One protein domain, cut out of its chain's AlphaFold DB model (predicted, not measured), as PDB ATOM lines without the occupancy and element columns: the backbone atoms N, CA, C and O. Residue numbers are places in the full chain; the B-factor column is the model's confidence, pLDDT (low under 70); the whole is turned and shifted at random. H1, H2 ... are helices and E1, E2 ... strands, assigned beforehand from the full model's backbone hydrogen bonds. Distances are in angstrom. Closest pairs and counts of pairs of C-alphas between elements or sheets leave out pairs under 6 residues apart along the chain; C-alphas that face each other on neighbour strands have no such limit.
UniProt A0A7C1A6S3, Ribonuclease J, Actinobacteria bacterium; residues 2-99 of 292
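This is residues 2 to 99 of the 292 residues of the protein "Ribonuclease J" of Actinobacteria bacterium (UniProt A0A7C1A6S3). Picture a small body with a loose leading stretch that loops away from it. In the body, H4 packs over one face of a two-stranded sheet, E1 and E2, and H3 packs on H4; the leading stretch holds H1 and the short H2, neither of which touches another helix, and residues 7 to 12 stick out. The printed part has 98 residues, with four named helices and two named strands in the order H1, H2, H3, E1, H4, E2; the sheet, in the order E1, E2, is parallel. The class is mostly helix, though under half of the residues are in named elements. The whole is compact, with a radius of gyration of the C-alphas of 14.5 A, and spans 37 by 33 by 22 A.

Start at H1, residues 2 to 10, and go on to H2, residues 26 to 29: these two helices are apart. H3, residues 49 to 54, is apart from both. E1, residues 68 to 71, H4, residues 80 to 92, and E2, residues 96 to 99, form a strand-helix-strand unit, two parallel neighbour strands with a helix between, and its crossover is right-handed. The directions of E1 and E2 differ by 15 degrees; look for N 69 and O 96, 2.8 A apart, and N 98 and O 69, 2.9 A apart, both within hydrogen-bond range. The closest C-alphas of H4 and E2 are those of Trp 91 and Val 97, 6.6 A apart. H3 and H4 touch, H4 with residues 86 to 90 alone; their closest C-alphas, of Ala 54 and Leu 90, are 5.1 A apart, and they run the same way at a steep tilt of 54 degrees. In H1, H3 and H4 every O i to N i+4 pair is within hydrogen-bond range; H2 is too short for such a pair.

Find C-alpha 2 at (180.726, 161.536, 164.162), where H1 begins; from there it runs 12.2 A to C-alpha 10. H2 measures 5.9 A and H3 8.6 A from first to last C-alpha. E1 runs 9.9 A from Thr 68 to Val 71. H4, the longest helix, starts at C-alpha 80, at (200.095, 156.315, 147.981), and covers 18.1 A. E2 covers 10.3 A and ends at C-alpha 99, at (200.626, 167.200, 154.666).

The two C-alphas farthest apart are those of Leu 11 and Arg 92, 39.9 A. The printed part has no cut. The links H1 to H2, H2 to H3 and H3 to E1 are long, with 15, 19 and 13 residues; E1 to H4 is short and H4 to E2 is tight. The mean pLDDT of the printed part is 92.6, and no printed residue is under 70.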
ATOM      1  N   GLN A   2     181.809 161.421 163.160       89.44
ATOM      2  CA  GLN A   2     180.726 161.536 164.162       89.44
ATOM      3  C   GLN A   2     180.656 160.374 165.171       89.44
ATOM      4  O   GLN A   2     180.712 160.616 166.369       89.44
ATOM      5  N   ARG A   3     180.639 159.114 164.704       91.50
ATOM      6  CA  ARG A   3     180.604 157.933 165.590       91.50
ATOM      7  C   ARG A   3     181.764 157.880 166.595       91.50
ATOM      8  O   ARG A   3     181.545 157.597 167.761       91.50
ATOM      9  N   VAL A   4     182.994 158.126 166.137       93.00
ATOM     10  CA  VAL A   4     184.195 158.053 166.992       93.00
ATOM     11  C   VAL A   4     184.217 159.221 167.973       93.00
ATOM     12  O   VAL A   4     184.503 159.021 169.148       93.00
ATOM     13  N   SER A   5     183.872 160.423 167.507       91.31
ATOM     14  CA  SER A   5     183.776 161.611 168.354       91.31
ATOM     15  C   SER A   5     182.702 161.457 169.433       91.31
ATOM     16  O   SER A   5     182.976 161.787 170.578       91.31
ATOM     17  N   GLY A   6     181.530 160.903 169.101       91.69
ATOM     18  CA  GLY A   6     180.452 160.651 170.063       91.69
ATOM     19  C   GLY A   6     180.892 159.728 171.198       91.69
ATOM     20  O   GLY A   6     180.825 160.115 172.359       91.69
ATOM     21  N   VAL A   7     181.471 158.569 170.864       95.12
ATOM     22  CA  VAL A   7     182.005 157.635 171.873       95.12
ATOM     23  C   VAL A   7     183.117 158.282 172.708       95.12
ATOM     24  O   VAL A   7     183.169 158.098 173.919       95.12
ATOM     25  N   ALA A   8     184.010 159.065 172.096       95.38
ATOM     26  CA  ALA A   8     185.081 159.737 172.831       95.38
ATOM     27  C   ALA A   8     184.558 160.800 173.815       95.38
ATOM     28  O   ALA A   8     185.154 160.973 174.879       95.38
ATOM     29  N   ILE A   9     183.462 161.491 173.477       93.12
ATOM     30  CA  ILE A   9     182.779 162.443 174.367       93.12
ATOM     31  C   ILE A   9     182.091 161.693 175.513       93.12
ATOM     32  O   ILE A   9     182.297 162.049 176.670       93.12
ATOM     33  N   GLU A  10     181.350 160.619 175.216       93.88
ATOM     34  CA  GLU A  10     180.691 159.773 176.228       93.88
ATOM     35  C   GLU A  10     181.690 159.185 177.236       93.88
ATOM     36  O   GLU A  10     181.415 159.130 178.434       93.88
ATOM     37  N   LEU A  11     182.876 158.787 176.764       96.56
ATOM     38  CA  LEU A  11     183.964 158.280 177.604       96.56
ATOM     39  C   LEU A  11     184.773 159.386 178.308       96.56
ATOM     40  O   LEU A  11     185.685 159.075 179.072       96.56
ATOM     41  N   GLY A  12     184.494 160.666 178.041       95.00
ATOM     42  CA  GLY A  12     185.215 161.804 178.622       95.00
ATOM     43  C   GLY A  12     186.646 162.003 178.104       95.00
ATOM     44  O   GLY A  12     187.384 162.819 178.658       95.00
ATOM     45  N   ILE A  13     187.046 161.285 177.049       96.38
ATOM     46  CA  ILE A  13     188.355 161.413 176.380       96.38
ATOM     47  C   ILE A  13     188.411 162.714 175.575       96.38
ATOM     48  O   ILE A  13     189.453 163.364 175.499       96.38
ATOM     49  N   LEU A  14     187.285 163.089 174.963       94.12
ATOM     50  CA  LEU A  14     187.148 164.298 174.165       94.12
ATOM     51  C   LEU A  14     186.210 165.279 174.866       94.12
ATOM     52  O   LEU A  14     185.020 165.022 175.001       94.12
ATOM     53  N   GLN A  15     186.747 166.423 175.278       94.25
ATOM     54  CA  GLN A  15     185.981 167.489 175.923       94.25
ATOM     55  C   GLN A  15     185.823 168.649 174.944       94.25
ATOM     56  O   GLN A  15     186.757 169.418 174.721       94.25
ATOM     57  N   ILE A  16     184.645 168.751 174.332       89.56
ATOM     58  CA  ILE A  16     184.290 169.842 173.423       89.56
ATOM     59  C   ILE A  16     182.972 170.448 173.918       89.56
ATOM     60  O   ILE A  16     182.030 169.692 174.153       89.56
ATOM     61  N   PRO A  17     182.883 171.779 174.081       89.25
ATOM     62  CA  PRO A  17     181.619 172.440 174.390       89.25
ATOM     63  C   PRO A  17     180.566 172.182 173.301       89.25
ATOM     64  O   PRO A  17     180.879 172.266 172.112       89.25
ATOM     65  N   GLU A  18     179.325 171.880 173.687       83.44
ATOM     66  CA  GLU A  18     178.252 171.533 172.737       83.44
ATOM     67  C   GLU A  18     177.985 172.644 171.710       83.44
ATOM     68  O   GLU A  18     177.753 172.354 170.541       83.44
ATOM     69  N   ASP A  19     178.134 173.916 172.101       85.12
ATOM     70  CA  ASP A  19     177.985 175.090 171.225       85.12
ATOM     71  C   ASP A  19     179.060 175.190 170.127       85.12
ATOM     72  O   ASP A  19     178.990 176.062 169.261       85.12
ATOM     73  N   ARG A  20     180.075 174.319 170.159       86.56
ATOM     74  CA  ARG A  20     181.171 174.257 169.178       86.56
ATOM     75  C   ARG A  20     181.044 173.100 168.198       86.56
ATOM     76  O   ARG A  20     181.887 172.981 167.308       86.56
ATOM     77  N   ILE A  21     180.012 172.274 168.337       89.44
ATOM     78  CA  ILE A  21     179.669 171.228 167.378       89.44
ATOM     79  C   ILE A  21     178.414 171.688 166.644       89.44
ATOM     80  O   ILE A  21     177.358 171.850 167.244       89.44
ATOM     81  N   MET A  22     178.539 171.911 165.340       89.25
ATOM     82  CA  MET A  22     177.452 172.418 164.504       89.25
ATOM     83  C   MET A  22     177.185 171.468 163.344       89.25
ATOM     84  O   MET A  22     178.085 170.737 162.910       89.25
ATOM     85  N   ASP A  23     175.953 171.488 162.834       89.69
ATOM     86  CA  ASP A  23     175.666 170.851 161.557       89.69
ATOM     87  C   ASP A  23     176.397 171.601 160.434       89.69
ATOM     88  O   ASP A  23     176.632 172.809 160.496       89.69
ATOM     89  N   ILE A  24     176.783 170.869 159.393       89.38
ATOM     90  CA  ILE A  24     177.505 171.439 158.257       89.38
ATOM     91  C   ILE A  24     176.669 172.478 157.500       89.38
ATOM     92  O   ILE A  24     177.238 173.372 156.882       89.38
ATOM     93  N   VAL A  25     175.337 172.371 157.557       89.06
ATOM     94  CA  VAL A  25     174.418 173.337 156.945       89.06
ATOM     95  C   VAL A  25     174.484 174.685 157.664       89.06
ATOM     96  O   VAL A  25     174.546 175.715 157.001       89.06
ATOM     97  N   ASP A  26     174.566 174.677 158.996       89.12
ATOM     98  CA  ASP A  26     174.630 175.896 159.813       89.12
ATOM     99  C   ASP A  26     176.008 176.576 159.737       89.12
ATOM    100  O   ASP A  26     176.163 177.758 160.044       89.12
ATOM    101  N   LEU A  27     177.038 175.832 159.315       88.25
ATOM    102  CA  LEU A  27     178.403 176.343 159.177       88.25
ATOM    103  C   LEU A  27     178.509 177.440 158.103       88.25
ATOM    104  O   LEU A  27     179.349 178.332 158.228       88.25
ATOM    105  N   ILE A  28     177.653 177.385 157.076       83.19
ATOM    106  CA  ILE A  28     177.657 178.301 155.921       83.19
ATOM    107  C   ILE A  28     177.351 179.747 156.346       83.19
ATOM    108  O   ILE A  28     177.865 180.685 155.738       83.19
ATOM    109  N   ASP A  29     176.581 179.936 157.421       87.12
ATOM    110  CA  ASP A  29     176.200 181.261 157.922       87.12
ATOM    111  C   ASP A  29     177.316 181.950 158.730       87.12
ATOM    112  O   ASP A  29     177.235 183.143 159.047       87.12
ATOM    113  N   LEU A  30     178.383 181.224 159.077       90.69
ATOM    114  CA  LEU A  30     179.517 181.785 159.803       90.69
ATOM    115  C   LEU A  30     180.525 182.447 158.851       90.69
ATOM    116  O   LEU A  30     180.749 181.971 157.743       90.69
ATOM    117  N   PRO A  31     181.239 183.500 159.285       92.50
ATOM    118  CA  PRO A  31     182.391 184.014 158.546       92.50
ATOM    119  C   PRO A  31     183.464 182.926 158.324       92.50
ATOM    120  O   PRO A  31     183.716 182.169 159.265       92.50
ATOM    121  N   PRO A  32     184.187 182.896 157.182       91.44
ATOM    122  CA  PRO A  32     185.132 181.817 156.849       91.44
ATOM    123  C   PRO A  32     186.169 181.502 157.938       91.44
ATOM    124  O   PRO A  32     186.406 180.351 158.277       91.44
ATOM    125  N   HIS A  33     186.724 182.529 158.589       93.00
ATOM    126  CA  HIS A  33     187.710 182.371 159.669       93.00
ATOM    127  C   HIS A  33     187.150 181.758 160.970       93.00
ATOM    128  O   HIS A  33     187.906 181.525 161.913       93.00
ATOM    129  N   LYS A  34     185.831 181.545 161.060       92.31
ATOM    130  CA  LYS A  34     185.155 180.850 162.166       92.31
ATOM    131  C   LYS A  34     184.690 179.444 161.782       92.31
ATOM    132  O   LYS A  34     184.064 178.783 162.606       92.31
ATOM    133  N   GLN A  35     184.991 178.992 160.567       92.88
ATOM    134  CA  GLN A  35     184.611 177.674 160.081       92.88
ATOM    135  C   GLN A  35     185.780 176.691 160.224       92.88
ATOM    136  O   GLN A  35     186.929 177.013 159.927       92.88
ATOM    137  N   MET A  36     185.487 175.470 160.672       93.62
ATOM    138  CA  MET A  36     186.440 174.359 160.687       93.62
ATOM    139  C   MET A  36     185.705 173.064 160.359       93.62
ATOM    140  O   MET A  36     184.764 172.684 161.053       93.62
ATOM    141  N   VAL A  37     186.172 172.359 159.329       93.81
ATOM    142  CA  VAL A  37     185.606 171.072 158.917       93.81
ATOM    143  C   VAL A  37     186.589 169.953 159.242       93.81
ATOM    144  O   VAL A  37     187.678 169.879 158.677       93.81
ATOM    145  N   ILE A  38     186.181 169.040 160.125       93.44
ATOM    146  CA  ILE A  38     186.925 167.808 160.416       93.44
ATOM    147  C   ILE A  38     186.272 166.662 159.645       93.44
ATOM    148  O   ILE A  38     185.142 166.262 159.928       93.44
ATOM    149  N   SER A  39     186.987 166.119 158.662       93.50
ATOM    150  CA  SER A  39     186.444 165.155 157.702       93.50
ATOM    151  C   SER A  39     187.200 163.821 157.692       93.50
ATOM    152  O   SER A  39     188.305 163.699 158.217       93.50
ATOM    153  N   THR A  40     186.576 162.784 157.122       94.00
ATOM    154  CA  THR A  40     187.242 161.512 156.786       94.00
ATOM    155  C   THR A  40     187.901 161.588 155.407       94.00
ATOM    156  O   THR A  40     187.610 162.489 154.619       94.00
ATOM    157  N   GLY A  41     188.718 160.587 155.068       93.12
ATOM    158  CA  GLY A  41     189.266 160.424 153.715       93.12
ATOM    159  C   GLY A  41     190.754 160.715 153.588       93.12
ATOM    160  O   GLY A  41     191.230 161.024 152.498       93.12
ATOM    161  N   SER A  42     191.493 160.656 154.695       90.06
ATOM    162  CA  SER A  42     192.929 160.928 154.708       90.06
ATOM    163  C   SER A  42     193.757 159.890 153.937       90.06
ATOM    164  O   SER A  42     194.907 160.174 153.609       90.06
ATOM    165  N   GLN A  43     193.180 158.728 153.601       93.31
ATOM    166  CA  GLN A  43     193.811 157.675 152.796       93.31
ATOM    167  C   GLN A  43     193.377 157.706 151.319       93.31
ATOM    168  O   GLN A  43     193.750 156.835 150.534       93.31
ATOM    169  N   GLY A  44     192.634 158.735 150.898       91.38
ATOM    170  CA  GLY A  44     192.217 158.907 149.508       91.38
ATOM    171  C   GLY A  44     191.073 157.986 149.080       91.38
ATOM    172  O   GLY A  44     190.909 157.716 147.887       91.38
ATOM    173  N   GLU A  45     190.271 157.510 150.032       93.69
ATOM    174  CA  GLU A  45     189.112 156.666 149.772       93.69
ATOM    175  C   GLU A  45     188.114 157.415 148.866       93.69
ATOM    176  O   GLU A  45     187.705 158.530 149.211       93.69
ATOM    177  N   PRO A  46     187.691 156.853 147.716       88.94
ATOM    178  CA  PRO A  46     186.985 157.611 146.674       88.94
ATOM    179  C   PRO A  46     185.688 158.305 147.108       88.94
ATOM    180  O   PRO A  46     185.332 159.341 146.542       88.94
ATOM    181  N   PHE A  47     184.985 157.725 148.085       92.31
ATOM    182  CA  PHE A  47     183.695 158.202 148.592       92.31
ATOM    183  C   PHE A  47     183.790 158.892 149.957       92.31
ATOM    184  O   PHE A  47     182.769 159.297 150.508       92.31
ATOM    185  N   ALA A  48     184.991 159.031 150.521       95.19
ATOM    186  CA  ALA A  48     185.165 159.776 151.756       95.19
ATOM    187  C   ALA A  48     185.066 161.288 151.515       95.19
ATOM    188  O   ALA A  48     185.300 161.781 150.409       95.19
ATOM    189  N   ALA A  49     184.735 162.025 152.576       95.06
ATOM    190  CA  ALA A  49     184.427 163.449 152.501       95.06
ATOM    191  C   ALA A  49     185.560 164.265 151.856       95.06
ATOM    192  O   ALA A  49     185.300 164.972 150.885       95.06
ATOM    193  N   LEU A  50     186.815 164.101 152.294       95.88
ATOM    194  CA  LEU A  50     187.958 164.828 151.726       95.88
ATOM    195  C   LEU A  50     188.138 164.571 150.221       95.88
ATOM    196  O   LEU A  50     188.376 165.504 149.457       95.88
ATOM    197  N   SER A  51     187.983 163.322 149.771       96.00
ATOM    198  CA  SER A  51     188.086 162.961 148.350       96.00
ATOM    199  C   SER A  51     186.977 163.588 147.508       96.00
ATOM    200  O   SER A  51     187.224 164.005 146.373       96.00
ATOM    201  N   LEU A  52     185.758 163.660 148.053       96.56
ATOM    202  CA  LEU A  52     184.626 164.318 147.403       96.56
ATOM    203  C   LEU A  52     184.848 165.829 147.318       96.56
ATOM    204  O   LEU A  52     184.693 166.372 146.224       96.56
ATOM    205  N   ILE A  53     185.289 166.459 148.413       96.06
ATOM    206  CA  ILE A  53     185.624 167.890 148.499       96.06
ATOM    207  C   ILE A  53     186.708 168.235 147.475       96.06
ATOM    208  O   ILE A  53     186.498 169.085 146.615       96.06
ATOM    209  N   ALA A  54     187.818 167.491 147.468       95.94
ATOM    210  CA  ALA A  54     188.907 167.686 146.513       95.94
ATOM    211  C   ALA A  54     188.451 167.530 145.051       95.94
ATOM    212  O   ALA A  54     189.026 168.123 144.147       95.94
ATOM    213  N   SER A  55     187.429 166.707 144.792       95.06
ATOM    214  CA  SER A  55     186.867 166.527 143.448       95.06
ATOM    215  C   SER A  55     185.732 167.492 143.088       95.06
ATOM    216  O   SER A  55     185.192 167.352 141.994       95.06
ATOM    217  N   GLY A  56     185.344 168.410 143.981       94.62
ATOM    218  CA  GLY A  56     184.204 169.312 143.776       94.62
ATOM    219  C   GLY A  56     182.850 168.594 143.716       94.62
ATOM    220  O   GLY A  56     181.944 169.033 143.024       94.62
ATOM    221  N   ARG A  57     182.724 167.432 144.373       95.38
ATOM    222  CA  ARG A  57     181.501 166.600 144.377       95.38
ATOM    223  C   ARG A  57     180.851 166.490 145.755       95.38
ATOM    224  O   ARG A  57     179.913 165.713 145.929       95.38
ATOM    225  N   HIS A  58     181.379 167.184 146.759       95.25
ATOM    226  CA  HIS A  58     180.794 167.164 148.092       95.25
ATOM    227  C   HIS A  58     179.570 168.081 148.135       95.25
ATOM    228  O   HIS A  58     179.632 169.213 147.681       95.25
ATOM    229  N   LYS A  59     178.457 167.596 148.695       92.00
ATOM    230  CA  LYS A  59     177.154 168.280 148.629       92.00
ATOM    231  C   LYS A  59     177.143 169.678 149.265       92.00
ATOM    232  O   LYS A  59     176.378 170.525 148.825       92.00
ATOM    233  N   PHE A  60     177.931 169.880 150.318       91.00
ATOM    234  CA  PHE A  60     177.865 171.079 151.167       91.00
ATOM    235  C   PHE A  60     179.165 171.884 151.228       91.00
ATOM    236  O   PHE A  60     179.188 172.935 151.849       91.00
ATOM    237  N   VAL A  61     180.263 171.366 150.669       91.94
ATOM    238  CA  VAL A  61     181.591 171.970 150.846       91.94
ATOM    239  C   VAL A  61     182.269 172.044 149.496       91.94
ATOM    240  O   VAL A  61     182.544 171.014 148.878       91.94
ATOM    241  N   GLU A  62     182.561 173.265 149.085       92.38
ATOM    242  CA  GLU A  62     183.378 173.592 147.926       92.38
ATOM    243  C   GLU A  62     184.616 174.333 148.423       92.38
ATOM    244  O   GLU A  62     184.532 175.080 149.393       92.38
ATOM    245  N   LEU A  63     185.769 174.072 147.802       94.12
ATOM    246  CA  LEU A  63     187.021 174.715 148.195       94.12
ATOM    247  C   LEU A  63     187.176 176.061 147.495       94.12
ATOM    248  O   LEU A  63     187.100 176.129 146.266       94.12
ATOM    249  N   ASP A  64     187.497 177.080 148.278       91.62
ATOM    250  CA  ASP A  64     187.942 178.387 147.818       91.62
ATOM    251  C   ASP A  64     189.487 178.460 147.815       91.62
ATOM    252  O   ASP A  64     190.145 177.810 148.634       91.62
ATOM    253  N   PRO A  65     190.125 179.249 146.928       94.88
ATOM    254  CA  PRO A  65     191.579 179.443 146.953       94.88
ATOM    255  C   PRO A  65     192.135 180.002 148.273       94.88
ATOM    256  O   PRO A  65     193.327 179.864 148.545       94.88
ATOM    257  N   THR A  66     191.302 180.646 149.095       94.44
ATOM    258  CA  THR A  66     191.689 181.144 150.424       94.44
ATOM    259  C   THR A  66     191.682 180.065 151.510       94.44
ATOM    260  O   THR A  66     192.198 180.302 152.606       94.44
ATOM    261  N   ASP A  67     191.169 178.868 151.212       96.00
ATOM    262  CA  ASP A  67     191.091 177.779 152.177       96.00
ATOM    263  C   ASP A  67     192.460 177.179 152.502       96.00
ATOM    264  O   ASP A  67     193.391 177.127 151.690       96.00
ATOM    265  N   THR A  68     192.560 176.649 153.721       96.38
ATOM    266  CA  THR A  68     193.696 175.842 154.167       96.38
ATOM    267  C   THR A  68     193.239 174.425 154.468       96.38
ATOM    268  O   THR A  68     192.357 174.202 155.294       96.38
ATOM    269  N   VAL A  69     193.885 173.448 153.835       96.44
ATOM    270  CA  VAL A  69     193.593 172.027 154.006       96.44
ATOM    271  C   VAL A  69     194.754 171.340 154.709       96.44
ATOM    272  O   VAL A  69     195.886 171.311 154.219       96.44
ATOM    273  N   LEU A  70     194.455 170.751 155.863       95.50
ATOM    274  CA  LEU A  70     195.403 169.997 156.672       95.50
ATOM    275  C   LEU A  70     195.152 168.494 156.526       95.50
ATOM    276  O   LEU A  70     194.173 167.959 157.043       95.50
ATOM    277  N   VAL A  71     196.072 167.789 155.873       93.75
ATOM    278  CA  VAL A  71     196.066 166.325 155.786       93.75
ATOM    279  C   VAL A  71     196.977 165.763 156.878       93.75
ATOM    280  O   VAL A  71     198.162 165.505 156.663       93.75
ATOM    281  N   SER A  72     196.411 165.582 158.073       91.25
ATOM    282  CA  SER A  72     197.093 165.034 159.259       91.25
ATOM    283  C   SER A  72     197.204 163.498 159.208       91.25
ATOM    284  O   SER A  72     196.750 162.774 160.094       91.25
ATOM    285  N   ALA A  73     197.776 162.972 158.126       86.88
ATOM    286  CA  ALA A  73     198.020 161.542 157.961       86.88
ATOM    287  C   ALA A  73     199.189 161.269 157.013       86.88
ATOM    288  O   ALA A  73     199.511 162.077 156.137       86.88
ATOM    289  N   THR A  74     199.764 160.079 157.154       85.88
ATOM    290  CA  THR A  74     200.684 159.494 156.175       85.88
ATOM    291  C   THR A  74     199.944 158.424 155.362       85.88
ATOM    292  O   THR A  74     199.104 157.716 155.930       85.88
ATOM    293  N   PRO A  75     200.212 158.286 154.048       88.12
ATOM    294  CA  PRO A  75     199.667 157.181 153.270       88.12
ATOM    295  C   PRO A  75     200.081 155.837 153.874       88.12
ATOM    296  O   PRO A  75     201.265 155.595 154.108       88.12
ATOM    297  N   ILE A  76     199.102 154.971 154.113       88.56
ATOM    298  CA  ILE A  76     199.336 153.561 154.427       88.56
ATOM    299  C   ILE A  76     199.863 152.881 153.149       88.56
ATOM    300  O   ILE A  76     199.373 153.218 152.063       88.56
ATOM    301  N   PRO A  77     200.831 151.945 153.241       86.81
ATOM    302  CA  PRO A  77     201.333 151.215 152.079       86.81
ATOM    303  C   PRO A  77     200.209 150.663 151.192       86.81
ATOM    304  O   PRO A  77     199.307 149.983 151.678       86.81
ATOM    305  N   GLY A  78     200.257 150.981 149.896       90.25
ATOM    306  CA  GLY A  78     199.226 150.649 148.905       90.25
ATOM    307  C   GLY A  78     198.271 151.803 148.567       90.25
ATOM    308  O   GLY A  78     197.673 151.801 147.488       90.25
ATOM    309  N   ASN A  79     198.159 152.822 149.425       92.06
ATOM    310  CA  ASN A  79     197.270 153.972 149.220       92.06
ATOM    311  C   ASN A  79     197.980 155.218 148.661       92.06
ATOM    312  O   ASN A  79     197.341 156.252 148.450       92.06
ATOM    313  N   GLU A  80     199.282 155.157 148.375       93.06
ATOM    314  CA  GLU A  80     200.095 156.315 147.981       93.06
ATOM    315  C   GLU A  80     199.528 157.022 146.748       93.06
ATOM    316  O   GLU A  80     199.404 158.249 146.727       93.06
ATOM    317  N   ALA A  81     199.125 156.256 145.732       92.94
ATOM    318  CA  ALA A  81     198.548 156.805 144.510       92.94
ATOM    319  C   ALA A  81     197.191 157.483 144.764       92.94
ATOM    320  O   ALA A  81     196.899 158.527 144.175       92.94
ATOM    321  N   ALA A  82     196.356 156.911 145.635       93.12
ATOM    322  CA  ALA A  82     195.055 157.476 145.977       93.12
ATOM    323  C   ALA A  82     195.210 158.802 146.730       93.12
ATOM    324  O   ALA A  82     194.650 159.814 146.300       93.12
ATOM    325  N   VAL A  83     196.048 158.822 147.770       93.50
ATOM    326  CA  VAL A  83     196.352 160.035 148.540       93.50
ATOM    327  C   VAL A  83     196.993 161.100 147.651       93.50
ATOM    328  O   VAL A  83     196.568 162.254 147.674       93.50
ATOM    329  N   SER A  84     197.956 160.723 146.801       93.44
ATOM    330  CA  SER A  84     198.604 161.664 145.882       93.44
ATOM    331  C   SER A  84     197.596 162.329 144.946       93.44
ATOM    332  O   SER A  84     197.686 163.534 144.729       93.44
ATOM    333  N   ARG A  85     196.612 161.587 144.416       94.81
ATOM    334  CA  ARG A  85     195.560 162.168 143.565       94.81
ATOM    335  C   ARG A  85     194.694 163.173 144.317       94.81
ATOM    336  O   ARG A  85     194.344 164.200 143.739       94.81
ATOM    337  N   VAL A  86     194.340 162.889 145.572       95.38
ATOM    338  CA  VAL A  86     193.579 163.829 146.409       95.38
ATOM    339  C   VAL A  86     194.396 165.092 146.649       95.38
ATOM    340  O   VAL A  86     193.914 166.176 146.339       95.38
ATOM    341  N   ILE A  87     195.654 164.962 147.075       94.62
ATOM    342  CA  ILE A  87     196.556 166.102 147.289       94.62
ATOM    343  C   ILE A  87     196.689 166.940 146.011       94.62
ATOM    344  O   ILE A  87     196.508 168.153 146.060       94.62
ATOM    345  N   SER A  88     196.927 166.323 144.848       95.19
ATOM    346  CA  SER A  88     197.020 167.052 143.576       95.19
ATOM    347  C   SER A  88     195.744 167.825 143.233       95.19
ATOM    348  O   SER A  88     195.824 168.922 142.688       95.19
ATOM    349  N   ARG A  89     194.567 167.273 143.544       96.12
ATOM    350  CA  ARG A  89     193.289 167.961 143.326       96.12
ATOM    351  C   ARG A  89     193.093 169.139 144.282       96.12
ATOM    352  O   ARG A  89     192.662 170.188 143.823       96.12
ATOM    353  N   LEU A  90     193.473 168.987 145.552       95.62
ATOM    354  CA  LEU A  90     193.463 170.074 146.537       95.62
ATOM    355  C   LEU A  90     194.386 171.224 146.104       95.62
ATOM    356  O   LEU A  90     193.980 172.376 146.106       95.62
ATOM    357  N   TRP A  91     195.597 170.923 145.631       94.69
ATOM    358  CA  TRP A  91     196.481 171.955 145.073       94.69
ATOM    359  C   TRP A  91     195.889 172.628 143.832       94.69
ATOM    360  O   TRP A  91     196.032 173.832 143.644       94.69
ATOM    361  N   ARG A  92     195.199 171.861 142.978       95.69
ATOM    362  CA  ARG A  92     194.554 172.395 141.773       95.69
ATOM    363  C   ARG A  92     193.390 173.341 142.088       95.69
ATOM    364  O   ARG A  92     193.097 174.184 141.245       95.69
ATOM    365  N   SER A  93     192.749 173.234 143.256       94.56
ATOM    366  CA  SER A  93     191.707 174.186 143.671       94.56
ATOM    367  C   SER A  93     192.274 175.544 144.105       94.56
ATOM    368  O   SER A  93     191.508 176.478 144.304       94.56
ATOM    369  N   GLY A  94     193.599 175.672 144.238       94.94
ATOM    370  CA  GLY A  94     194.263 176.893 144.696       94.94
ATOM    371  C   GLY A  94     194.372 177.015 146.216       94.94
ATOM    372  O   GLY A  94     195.002 177.957 146.685       94.94
ATOM    373  N   ALA A  95     193.817 176.062 146.970       96.31
ATOM    374  CA  ALA A  95     193.904 176.040 148.425       96.31
ATOM    375  C   ALA A  95     195.347 175.811 148.908       96.31
ATOM    376  O   ALA A  95     196.170 175.173 148.241       96.31
ATOM    377  N   THR A  96     195.643 176.271 150.121       95.81
ATOM    378  CA  THR A  96     196.917 175.986 150.792       95.81
ATOM    379  C   THR A  96     196.870 174.594 151.415       95.81
ATOM    380  O   THR A  96     196.001 174.321 152.240       95.81
ATOM    381  N   VAL A  97     197.804 173.700 151.066       95.50
ATOM    382  CA  VAL A  97     197.771 172.297 151.526       95.50
ATOM    383  C   VAL A  97     198.987 171.934 152.381       95.50
ATOM    384  O   VAL A  97     200.131 171.950 151.915       95.50
ATOM    385  N   TYR A  98     198.731 171.500 153.615       94.56
ATOM    386  CA  TYR A  98     199.731 170.937 154.526       94.56
ATOM    387  C   TYR A  98     199.542 169.426 154.671       94.56
ATOM    388  O   TYR A  98     198.433 168.951 154.908       94.56
ATOM    389  N   HIS A  99     200.622 168.659 154.551       91.75
ATOM    390  CA  HIS A  99     200.626 167.200 154.666       91.75
ATOM    391  C   HIS A  99     201.979 166.684 155.182       91.75
ATOM    392  O   HIS A  99     202.970 167.412 155.211       91.75
TER     393      HIS A  99